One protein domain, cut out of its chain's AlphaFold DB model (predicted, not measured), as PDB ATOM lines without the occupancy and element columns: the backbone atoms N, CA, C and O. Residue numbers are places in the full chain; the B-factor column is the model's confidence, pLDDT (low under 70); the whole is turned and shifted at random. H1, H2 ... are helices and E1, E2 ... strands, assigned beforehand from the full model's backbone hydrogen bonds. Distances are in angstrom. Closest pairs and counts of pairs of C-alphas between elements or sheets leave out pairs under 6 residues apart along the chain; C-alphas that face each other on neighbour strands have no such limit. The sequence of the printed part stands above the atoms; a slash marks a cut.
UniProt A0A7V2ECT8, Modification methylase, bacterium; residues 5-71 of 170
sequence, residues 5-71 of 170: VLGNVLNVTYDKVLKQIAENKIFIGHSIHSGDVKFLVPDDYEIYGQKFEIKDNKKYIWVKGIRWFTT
ATOM      1  N   VAL A   5      18.681  27.447 119.508       93.50
ATOM      2  CA  VAL A   5      18.803  26.015 119.223       93.50
ATOM      3  C   VAL A   5      18.618  25.795 117.729       93.50
ATOM      4  O   VAL A   5      17.631  26.237 117.147       93.50
ATOM      5  N   LEU A   6      19.556  25.088 117.104       92.62
ATOM      6  CA  LEU A   6      19.400  24.626 115.729       92.62
ATOM      7  C   LEU A   6      18.588  23.337 115.722       92.62
ATOM      8  O   LEU A   6      18.907  22.387 116.433       92.62
ATOM      9  N   GLY A   7      17.538  23.296 114.911       92.56
ATOM     10  CA  GLY A   7      16.694  22.117 114.788       92.56
ATOM     11  C   GLY A   7      16.024  22.041 113.430       92.56
ATOM     12  O   GLY A   7      15.974  23.021 112.689       92.56
ATOM     13  N   ASN A   8      15.493  20.871 113.099       92.88
ATOM     14  CA  ASN A   8      14.701  20.714 111.890       92.88
ATOM     15  C   ASN A   8      13.350  21.442 112.041       92.88
ATOM     16  O   ASN A   8      12.745  21.410 113.111       92.88
ATOM     17  N   VAL A   9      12.845  22.064 110.974       92.50
ATOM     18  CA  VAL A   9      11.541  22.749 110.935       92.50
ATOM     19  C   VAL A   9      10.386  21.825 111.332       92.50
ATOM     20  O   VAL A   9       9.405  22.287 111.908       92.50
ATOM     21  N   LEU A  10      10.518  20.512 111.114       93.06
ATOM     22  CA  LEU A  10       9.554  19.508 111.570       93.06
ATOM     23  C   LEU A  10       9.352  19.524 113.092       93.06
ATOM     24  O   LEU A  10       8.269  19.161 113.546       93.06
ATOM     25  N   ASN A  11      10.319  20.011 113.879       95.00
ATOM     26  CA  ASN A  11      10.184  20.139 115.334       95.00
ATOM     27  C   ASN A  11       9.025  21.063 115.742       95.00
ATOM     28  O   ASN A  11       8.511  20.933 116.850       95.00
ATOM     29  N   VAL A  12       8.564  21.946 114.846       95.31
ATOM     30  CA  VAL A  12       7.349  22.762 115.033       95.31
ATOM     31  C   VAL A  12       6.107  21.894 115.240       95.31
ATOM     32  O   VAL A  12       5.159  22.337 115.869       95.31
ATOM     33  N   THR A  13       6.097  20.651 114.754       95.19
ATOM     34  CA  THR A  13       4.966  19.731 114.944       95.19
ATOM     35  C   THR A  13       4.899  19.136 116.349       95.19
ATOM     36  O   THR A  13       3.876  18.551 116.699       95.19
ATOM     37  N   TYR A  14       5.942  19.260 117.175       95.44
ATOM     38  CA  TYR A  14       5.907  18.774 118.554       95.44
ATOM     39  C   TYR A  14       5.089  19.702 119.446       95.44
ATOM     40  O   TYR A  14       5.348  20.899 119.506       95.44
ATOM     41  N   ASP A  15       4.162  19.138 120.216       94.06
ATOM     42  CA  ASP A  15       3.130  19.887 120.948       94.06
ATOM     43  C   ASP A  15       3.734  20.923 121.894       94.06
ATOM     44  O   ASP A  15       3.299  22.072 121.938       94.06
ATOM     45  N   LYS A  16       4.801  20.540 122.609       95.44
ATOM     46  CA  LYS A  16       5.523  21.440 123.513       95.44
ATOM     47  C   LYS A  16       6.189  22.596 122.766       95.44
ATOM     48  O   LYS A  16       6.193  23.704 123.284       95.44
ATOM     49  N   VAL A  17       6.736  22.355 121.575       95.88
ATOM     50  CA  VAL A  17       7.389  23.393 120.762       95.88
ATOM     51  C   VAL A  17       6.336  24.311 120.151       95.88
ATOM     52  O   VAL A  17       6.422  25.526 120.317       95.88
ATOM     53  N   LEU A  18       5.303  23.744 119.517       96.50
ATOM     54  CA  LEU A  18       4.232  24.515 118.891       96.50
ATOM     55  C   LEU A  18       3.517  25.411 119.895       96.50
ATOM     56  O   LEU A  18       3.279  26.579 119.604       96.50
ATOM     57  N   LYS A  19       3.224  24.883 121.090       96.19
ATOM     58  CA  LYS A  19       2.604  25.642 122.177       96.19
ATOM     59  C   LYS A  19       3.444  26.856 122.562       96.19
ATOM     60  O   LYS A  19       2.908  27.950 122.671       96.19
ATOM     61  N   GLN A  20       4.758  26.696 122.714       96.19
ATOM     62  CA  GLN A  20       5.650  27.811 123.051       96.19
ATOM     63  C   GLN A  20       5.701  28.865 121.938       96.19
ATOM     64  O   GLN A  20       5.784  30.054 122.236       96.19
ATOM     65  N   ILE A  21       5.616  28.456 120.667       95.00
ATOM     66  CA  ILE A  21       5.551  29.398 119.543       95.00
ATOM     67  C   ILE A  21       4.201  30.126 119.506       95.00
ATOM     68  O   ILE A  21       4.170  31.348 119.396       95.00
ATOM     69  N   ALA A  22       3.090  29.403 119.662       94.75
ATOM     70  CA  ALA A  22       1.742  29.976 119.702       94.75
ATOM     71  C   ALA A  22       1.540  30.934 120.894       94.75
ATOM     72  O   ALA A  22       0.788  31.899 120.797       94.75
ATOM     73  N   GLU A  23       2.239  30.688 122.006       95.25
ATOM     74  CA  GLU A  23       2.285  31.556 123.189       95.25
ATOM     75  C   GLU A  23       3.328  32.683 123.081       95.25
ATOM     76  O   GLU A  23       3.519  33.424 124.043       95.25
ATOM     77  N   ASN A  24       4.005  32.837 121.936       92.19
ATOM     78  CA  ASN A  24       5.030  33.861 121.696       92.19
ATOM     79  C   ASN A  24       6.221  33.810 122.666       92.19
ATOM     80  O   ASN A  24       6.793  34.846 123.009       92.19
ATOM     81  N   LYS A  25       6.593  32.611 123.123       93.50
ATOM     82  CA  LYS A  25       7.742  32.370 124.013       93.50
ATOM     83  C   LYS A  25       8.999  31.958 123.253       93.50
ATOM     84  O   LYS A  25      10.103  32.206 123.725       93.50
ATOM     85  N   ILE A  26       8.833  31.318 122.095       93.00
ATOM     86  CA  ILE A  26       9.916  30.903 121.195       93.00
ATOM     87  C   ILE A  26       9.578  31.374 119.782       93.00
ATOM     88  O   ILE A  26       8.426  31.309 119.356       93.00
ATOM     89  N   PHE A  27      10.593  31.803 119.045       90.69
ATOM     90  CA  PHE A  27      10.485  32.325 117.690       90.69
ATOM     91  C   PHE A  27      11.436  31.590 116.745       90.69
ATOM     92  O   PHE A  27      12.417  30.976 117.176       90.69
ATOM     93  N   ILE A  28      11.149  31.675 115.447       90.25
ATOM     94  CA  ILE A  28      12.059  31.222 114.394       90.25
ATOM     95  C   ILE A  28      12.991  32.375 114.034       90.25
ATOM     96  O   ILE A  28      12.521  33.458 113.706       90.25
ATOM     97  N   GLY A  29      14.301  32.145 114.114       84.88
ATOM     98  CA  GLY A  29      15.318  33.147 113.801       84.88
ATOM     99  C   GLY A  29      15.344  33.549 112.321       84.88
ATOM    100  O   GLY A  29      14.882  32.815 111.456       84.88
ATOM    101  N   HIS A  30      15.934  34.711 112.043       74.62
ATOM    102  CA  HIS A  30      15.776  35.471 110.794       74.62
ATOM    103  C   HIS A  30      16.557  34.962 109.562       74.62
ATOM    104  O   HIS A  30      16.303  35.385 108.439       74.62
ATOM    105  N   SER A  31      17.580  34.128 109.751       69.19
ATOM    106  CA  SER A  31      18.616  33.913 108.727       69.19
ATOM    107  C   SER A  31      18.435  32.653 107.879       69.19
ATOM    108  O   SER A  31      19.083  32.530 106.842       69.19
ATOM    109  N   ILE A  32      17.579  31.708 108.283       75.06
ATOM    110  CA  ILE A  32      17.454  30.413 107.602       75.06
ATOM    111  C   ILE A  32      15.979  30.079 107.391       75.06
ATOM    112  O   ILE A  32      15.332  29.575 108.298       75.06
ATOM    113  N   HIS A  33      15.456  30.320 106.183       71.25
ATOM    114  CA  HIS A  33      14.040  30.090 105.841       71.25
ATOM    115  C   HIS A  33      13.823  29.173 104.629       71.25
ATOM    116  O   HIS A  33      12.689  28.875 104.254       71.25
ATOM    117  N   SER A  34      14.886  28.662 104.009       72.88
ATOM    118  CA  SER A  34      14.782  27.714 102.896       72.88
ATOM    119  C   SER A  34      16.100  26.982 102.653       72.88
ATOM    120  O   SER A  34      17.151  27.389 103.144       72.88
ATOM    121  N   GLY A  35      16.018  25.888 101.892       79.75
ATOM    122  CA  GLY A  35      17.183  25.150 101.416       79.75
ATOM    123  C   GLY A  35      17.916  24.349 102.488       79.75
ATOM    124  O   GLY A  35      17.397  24.061 103.573       79.75
ATOM    125  N   ASP A  36      19.134  23.974 102.118       86.38
ATOM    126  CA  ASP A  36      20.015  23.145 102.919       86.38
ATOM    127  C   ASP A  36      21.121  24.030 103.497       86.38
ATOM    128  O   ASP A  36      21.701  24.860 102.790       86.38
ATOM    129  N   VAL A  37      21.438  23.843 104.774       89.31
ATOM    130  CA  VAL A  37      22.471  24.619 105.466       89.31
ATOM    131  C   VAL A  37      23.768  23.828 105.477       89.31
ATOM    132  O   VAL A  37      23.763  22.642 105.806       89.31
ATOM    133  N   LYS A  38      24.872  24.486 105.112       91.44
ATOM    134  CA  LYS A  38      26.210  23.891 105.076       91.44
ATOM    135  C   LYS A  38      26.806  23.839 106.486       91.44
ATOM    136  O   LYS A  38      26.927  24.876 107.133       91.44
ATOM    137  N   PHE A  39      27.228  22.656 106.921       92.50
ATOM    138  CA  PHE A  39      27.928  22.427 108.185       92.50
ATOM    139  C   PHE A  39      29.298  21.816 107.931       92.50
ATOM    140  O   PHE A  39      29.425  20.929 107.092       92.50
ATOM    141  N   LEU A  40      30.304  22.283 108.670       94.75
ATOM    142  CA  LEU A  40      31.575  21.580 108.832       94.75
ATOM    143  C   LEU A  40      31.341  20.376 109.747       94.75
ATOM    144  O   LEU A  40      30.709  20.527 110.794       94.75
ATOM    145  N   VAL A  41      31.848  19.211 109.362       94.56
ATOM    146  CA  VAL A  41      31.787  17.993 110.178       94.56
ATOM    147  C   VAL A  41      33.191  17.514 110.544       94.56
ATOM    148  O   VAL A  41      34.140  17.867 109.839       94.56
ATOM    149  N   PRO A  42      33.334  16.740 111.635       94.56
ATOM    150  CA  PRO A  42      34.599  16.115 112.007       94.56
ATOM    151  C   PRO A  42      35.216  15.263 110.891       94.56
ATOM    152  O   PRO A  42      34.518  14.758 110.007       94.56
ATOM    153  N   ASP A  43      36.530  15.060 110.962       91.69
ATOM    154  CA  ASP A  43      37.275  14.298 109.954       91.69
ATOM    155  C   ASP A  43      36.879  12.816 109.931       91.69
ATOM    156  O   ASP A  43      36.900  12.188 108.870       91.69
ATOM    157  N   ASP A  44      36.445  12.267 111.065       93.06
ATOM    158  CA  ASP A  44      35.935  10.901 111.219       93.06
ATOM    159  C   ASP A  44      34.443  10.762 110.868       93.06
ATOM    160  O   ASP A  44      33.902   9.660 110.899       93.06
ATOM    161  N   TYR A  45      33.771  11.846 110.464       91.31
ATOM    162  CA  TYR A  45      32.365  11.788 110.076       91.31
ATOM    163  C   TYR A  45      32.180  10.990 108.776       91.31
ATOM    164  O   TYR A  45      32.756  11.315 107.723       91.31
ATOM    165  N   GLU A  46      31.341   9.959 108.848       90.06
ATOM    166  CA  GLU A  46      30.972   9.117 107.714       90.06
ATOM    167  C   GLU A  46      29.862   9.776 106.880       90.06
ATOM    168  O   GLU A  46      28.821  10.201 107.389       90.06
ATOM    169  N   ILE A  47      30.077   9.884 105.567       87.19
ATOM    170  CA  ILE A  47      29.153  10.567 104.656       87.19
ATOM    171  C   ILE A  47      28.356   9.526 103.867       87.19
ATOM    172  O   ILE A  47      28.910   8.816 103.032       87.19
ATOM    173  N   TYR A  48      27.036   9.499 104.068       81.31
ATOM    174  CA  TYR A  48      26.119   8.607 103.350       81.31
ATOM    175  C   TYR A  48      24.957   9.377 102.737       81.31
ATOM    176  O   TYR A  48      24.256  10.094 103.450       81.31
ATOM    177  N   GLY A  49      24.728   9.215 101.428       74.44
ATOM    178  CA  GLY A  49      23.504   9.661 100.740       74.44
ATOM    179  C   GLY A  49      23.177  11.160 100.829       74.44
ATOM    180  O   GLY A  49      22.077  11.570 100.466       74.44
ATOM    181  N   GLN A  50      24.104  11.983 101.322       81.38
ATOM    182  CA  GLN A  50      23.929  13.414 101.555       81.38
ATOM    183  C   GLN A  50      24.788  14.211 100.579       81.38
ATOM    184  O   GLN A  50      25.875  13.785 100.194       81.38
ATOM    185  N   LYS A  51      24.317  15.402 100.199       89.19
ATOM    186  CA  LYS A  51      25.148  16.369  99.481       89.19
ATOM    187  C   LYS A  51      26.326  16.751 100.382       89.19
ATOM    188  O   LYS A  51      26.105  17.144 101.530       89.19
ATOM    189  N   PHE A  52      27.544  16.647  99.856       93.56
ATOM    190  CA  PHE A  52      28.772  16.942 100.587       93.56
ATOM    191  C   PHE A  52      29.836  17.597  99.700       93.56
ATOM    192  O   PHE A  52      29.732  17.598  98.475       93.56
ATOM    193  N   GLU A  53      30.847  18.170 100.344       93.69
ATOM    194  CA  GLU A  53      32.008  18.802  99.722       93.69
ATOM    195  C   GLU A  53      33.220  18.561 100.624       93.69
ATOM    196  O   GLU A  53      33.111  18.655 101.848       93.69
ATOM    197  N   ILE A  54      34.375  18.276 100.023       93.44
ATOM    198  CA  ILE A  54      35.664  18.258 100.717       93.44
ATOM    199  C   ILE A  54      36.489  19.415 100.163       93.44
ATOM    200  O   ILE A  54      36.719  19.485  98.956       93.44
ATOM    201  N   LYS A  55      36.916  20.326 101.037       93.75
ATOM    202  CA  LYS A  55      37.726  21.492 100.669       93.75
ATOM    203  C   LYS A  55      38.743  21.776 101.766       93.75
ATOM    204  O   LYS A  55      38.360  21.856 102.928       93.75
ATOM    205  N   ASP A  56      40.014  21.935 101.400       94.06
ATOM    206  CA  ASP A  56      41.123  22.197 102.334       94.06
ATOM    207  C   ASP A  56      41.195  21.158 103.472       94.06
ATOM    208  O   ASP A  56      41.284  21.509 104.647       94.06
ATOM    209  N   ASN A  57      41.068  19.869 103.122       91.69
ATOM    210  CA  ASN A  57      40.953  18.728 104.047       91.69
ATOM    211  C   ASN A  57      39.787  18.795 105.048       91.69
ATOM    212  O   ASN A  57      39.717  17.974 105.953       91.69
ATOM    213  N   LYS A  58      38.834  19.717 104.871       94.94
ATOM    214  CA  LYS A  58      37.621  19.814 105.688       94.94
ATOM    215  C   LYS A  58      36.428  19.212 104.965       94.94
ATOM    216  O   LYS A  58      36.203  19.492 103.785       94.94
ATOM    217  N   LYS A  59      35.629  18.435 105.693       94.81
ATOM    218  CA  LYS A  59      34.380  17.841 105.204       94.81
ATOM    219  C   LYS A  59      33.192  18.749 105.509       94.81
ATOM    220  O   LYS A  59      33.019  19.206 106.636       94.81
ATOM    221  N   TYR A  60      32.332  18.962 104.523       95.38
ATOM    222  CA  TYR A  60      31.102  19.725 104.682       95.38
ATOM    223  C   TYR A  60      29.893  18.924 104.222       95.38
ATOM    224  O   TYR A  60      29.943  18.284 103.173       95.38
ATOM    225  N   ILE A  61      28.791  19.021 104.964       94.62
ATOM    226  CA  ILE A  61      27.496  18.426 104.606       94.62
ATOM    227  C   ILE A  61      26.408  19.491 104.538       94.62
ATOM    228  O   ILE A  61      26.524  20.562 105.135       94.62
ATOM    229  N   TRP A  62      25.326  19.179 103.831       92.62
ATOM    230  CA  TRP A  62      24.152  20.036 103.714       92.62
ATOM    231  C   TRP A  62      22.961  19.399 104.422       92.62
ATOM    232  O   TRP A  62      22.490  18.334 104.023       92.62
ATOM    233  N   VAL A  63      22.455  20.072 105.455       90.31
ATOM    234  CA  VAL A  63      21.324  19.581 106.249       90.31
ATOM    235  C   VAL A  63      20.058  20.349 105.884       90.31
ATOM    236  O   VAL A  63      19.993  21.577 105.980       90.31
ATOM    237  N   LYS A  64      19.036  19.603 105.462       90.00
ATOM    238  CA  LYS A  64      17.732  20.124 105.037       90.00
ATOM    239  C   LYS A  64      16.899  20.626 106.205       90.00
ATOM    240  O   LYS A  64      16.802  19.972 107.241       90.00
ATOM    241  N   GLY A  65      16.209  21.745 105.984       90.19
ATOM    242  CA  GLY A  65      15.131  22.197 106.865       90.19
ATOM    243  C   GLY A  65      15.595  22.697 108.230       90.19
ATOM    244  O   GLY A  65      14.792  22.722 109.153       90.19
ATOM    245  N   ILE A  66      16.859  23.091 108.383       92.69
ATOM    246  CA  ILE A  66      17.347  23.672 109.636       92.69
ATOM    247  C   ILE A  66      16.720  25.049 109.874       92.69
ATOM    248  O   ILE A  66      16.586  25.853 108.951       92.69
ATOM    249  N   ARG A  67      16.336  25.309 111.124       92.19
ATOM    250  CA  ARG A  67      15.824  26.574 111.659       92.19
ATOM    251  C   ARG A  67      16.454  26.858 113.012       92.19
ATOM    252  O   ARG A  67      16.907  25.945 113.701       92.19
ATOM    253  N   TRP A  68      16.474  28.132 113.381       90.56
ATOM    254  CA  TRP A  68      16.926  28.580 114.693       90.56
ATOM    255  C   TRP A  68      15.685  28.775 115.555       90.56
ATOM    256  O   TRP A  68      14.868  29.635 115.250       90.56
ATOM    257  N   PHE A  69      15.533  27.990 116.611       93.12
ATOM    258  CA  PHE A  69      14.513  28.185 117.633       93.12
ATOM    259  C   PHE A  69      15.128  29.030 118.739       93.12
ATOM    260  O   PHE A  69      16.153  28.648 119.305       93.12
ATOM    261  N   THR A  70      14.550  30.190 119.024       93.56
ATOM    262  CA  THR A  70      15.187  31.177 119.899       93.56
ATOM    263  C   THR A  70      14.183  31.912 120.775       93.56
ATOM    264  O   THR A  70      13.051  32.148 120.361       93.56
ATOM    265  N   THR A  71      14.597  32.286 121.984       93.69
ATOM    266  CA  THR A  71      13.868  33.251 122.832       93.69
ATOM    267  C   THR A  71      14.358  34.678 122.616       93.69
ATOM    268  O   THR A  71      13.738  35.616 123.113       93.69
TER     269      THR A  71
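AT A GLANCE: This is residues 5 to 71 of the 170 residues of the protein "Modification methylase" of bacterium (UniProt A0A7V2ECT8). This is a loose rod with a small three-stranded sheet, E2, E4 and E3, toward one end and two short helices, H1 and H2, toward the other, while the strand pair E1 and E5 lies in the middle. E4 runs on into E5 across a break of 1 residue, at 79 degrees, and so joins the sheet to the pair. The printed part has 67 residues, with two named helices and five named strands in the order E1, H1, H2, E2, E3, E4, E5; the class is mixed, helices and strands. The larger sheet has the order E2, E4, E3, and both sheets are antiparallel. The whole is loose, with a radius of gyration of the C-alphas of 14.7 A and spans of 45 by 21 by 19 A.

HOW THE PARTS SIT: Start at E1, residues 5 to 8, and look across to its antiparallel neighbour E5, residues 66 to 70, where N 7 and O 67 are 3.0 A apart, within hydrogen-bond range. Next come H1, residues 9 to 13, and H2, residues 15 to 22, close but not clearly touching; their closest C-alphas, Val 12 and Leu 18, are 5.3 A apart. H2 has every O i to N i+4 pair within hydrogen-bond range, while H1 has 0 of 1 and has 2 of 2 O i to N i+3 pairs within range. H2 is apart from E1 and from E5. In the link that follows, residues 27 to 28 pair antiparallel with residues 69 to 70 of E5. Then find E2, residues 36 to 41, an edge strand antiparallel to the inner strand E4, residues 58 to 64; N 39 and O 61 are 2.8 A apart. On to E3, residues 52 to 55, the other edge strand: it forms a hairpin with E4, and N 60 and O 53 are 2.8 A apart. H1 and H2 are not on this sheet.

IN THESE COORDINATES: Find C-alpha 5 at (18.803, 26.015, 119.223), where E1 begins. H2 spans 10.3 A from C-alpha 15 to C-alpha 22, and E2 spans 14.8 A. E4, the longest strand by residues, runs 19.9 A from C-alpha 58 at (37.621, 19.814, 105.688). E5 runs 12.9 A and ends at C-alpha 70, (15.187, 31.177, 119.899).

THE WHOLE: The C-alphas of Glu 23 and Asp 56, the two farthest apart, are 45.1 A from each other. The printed part has no cut. The link from H2 to E2 is long, with 13 residues. The mean pLDDT of the printed part is 90.5, and residue 31 alone is under 70.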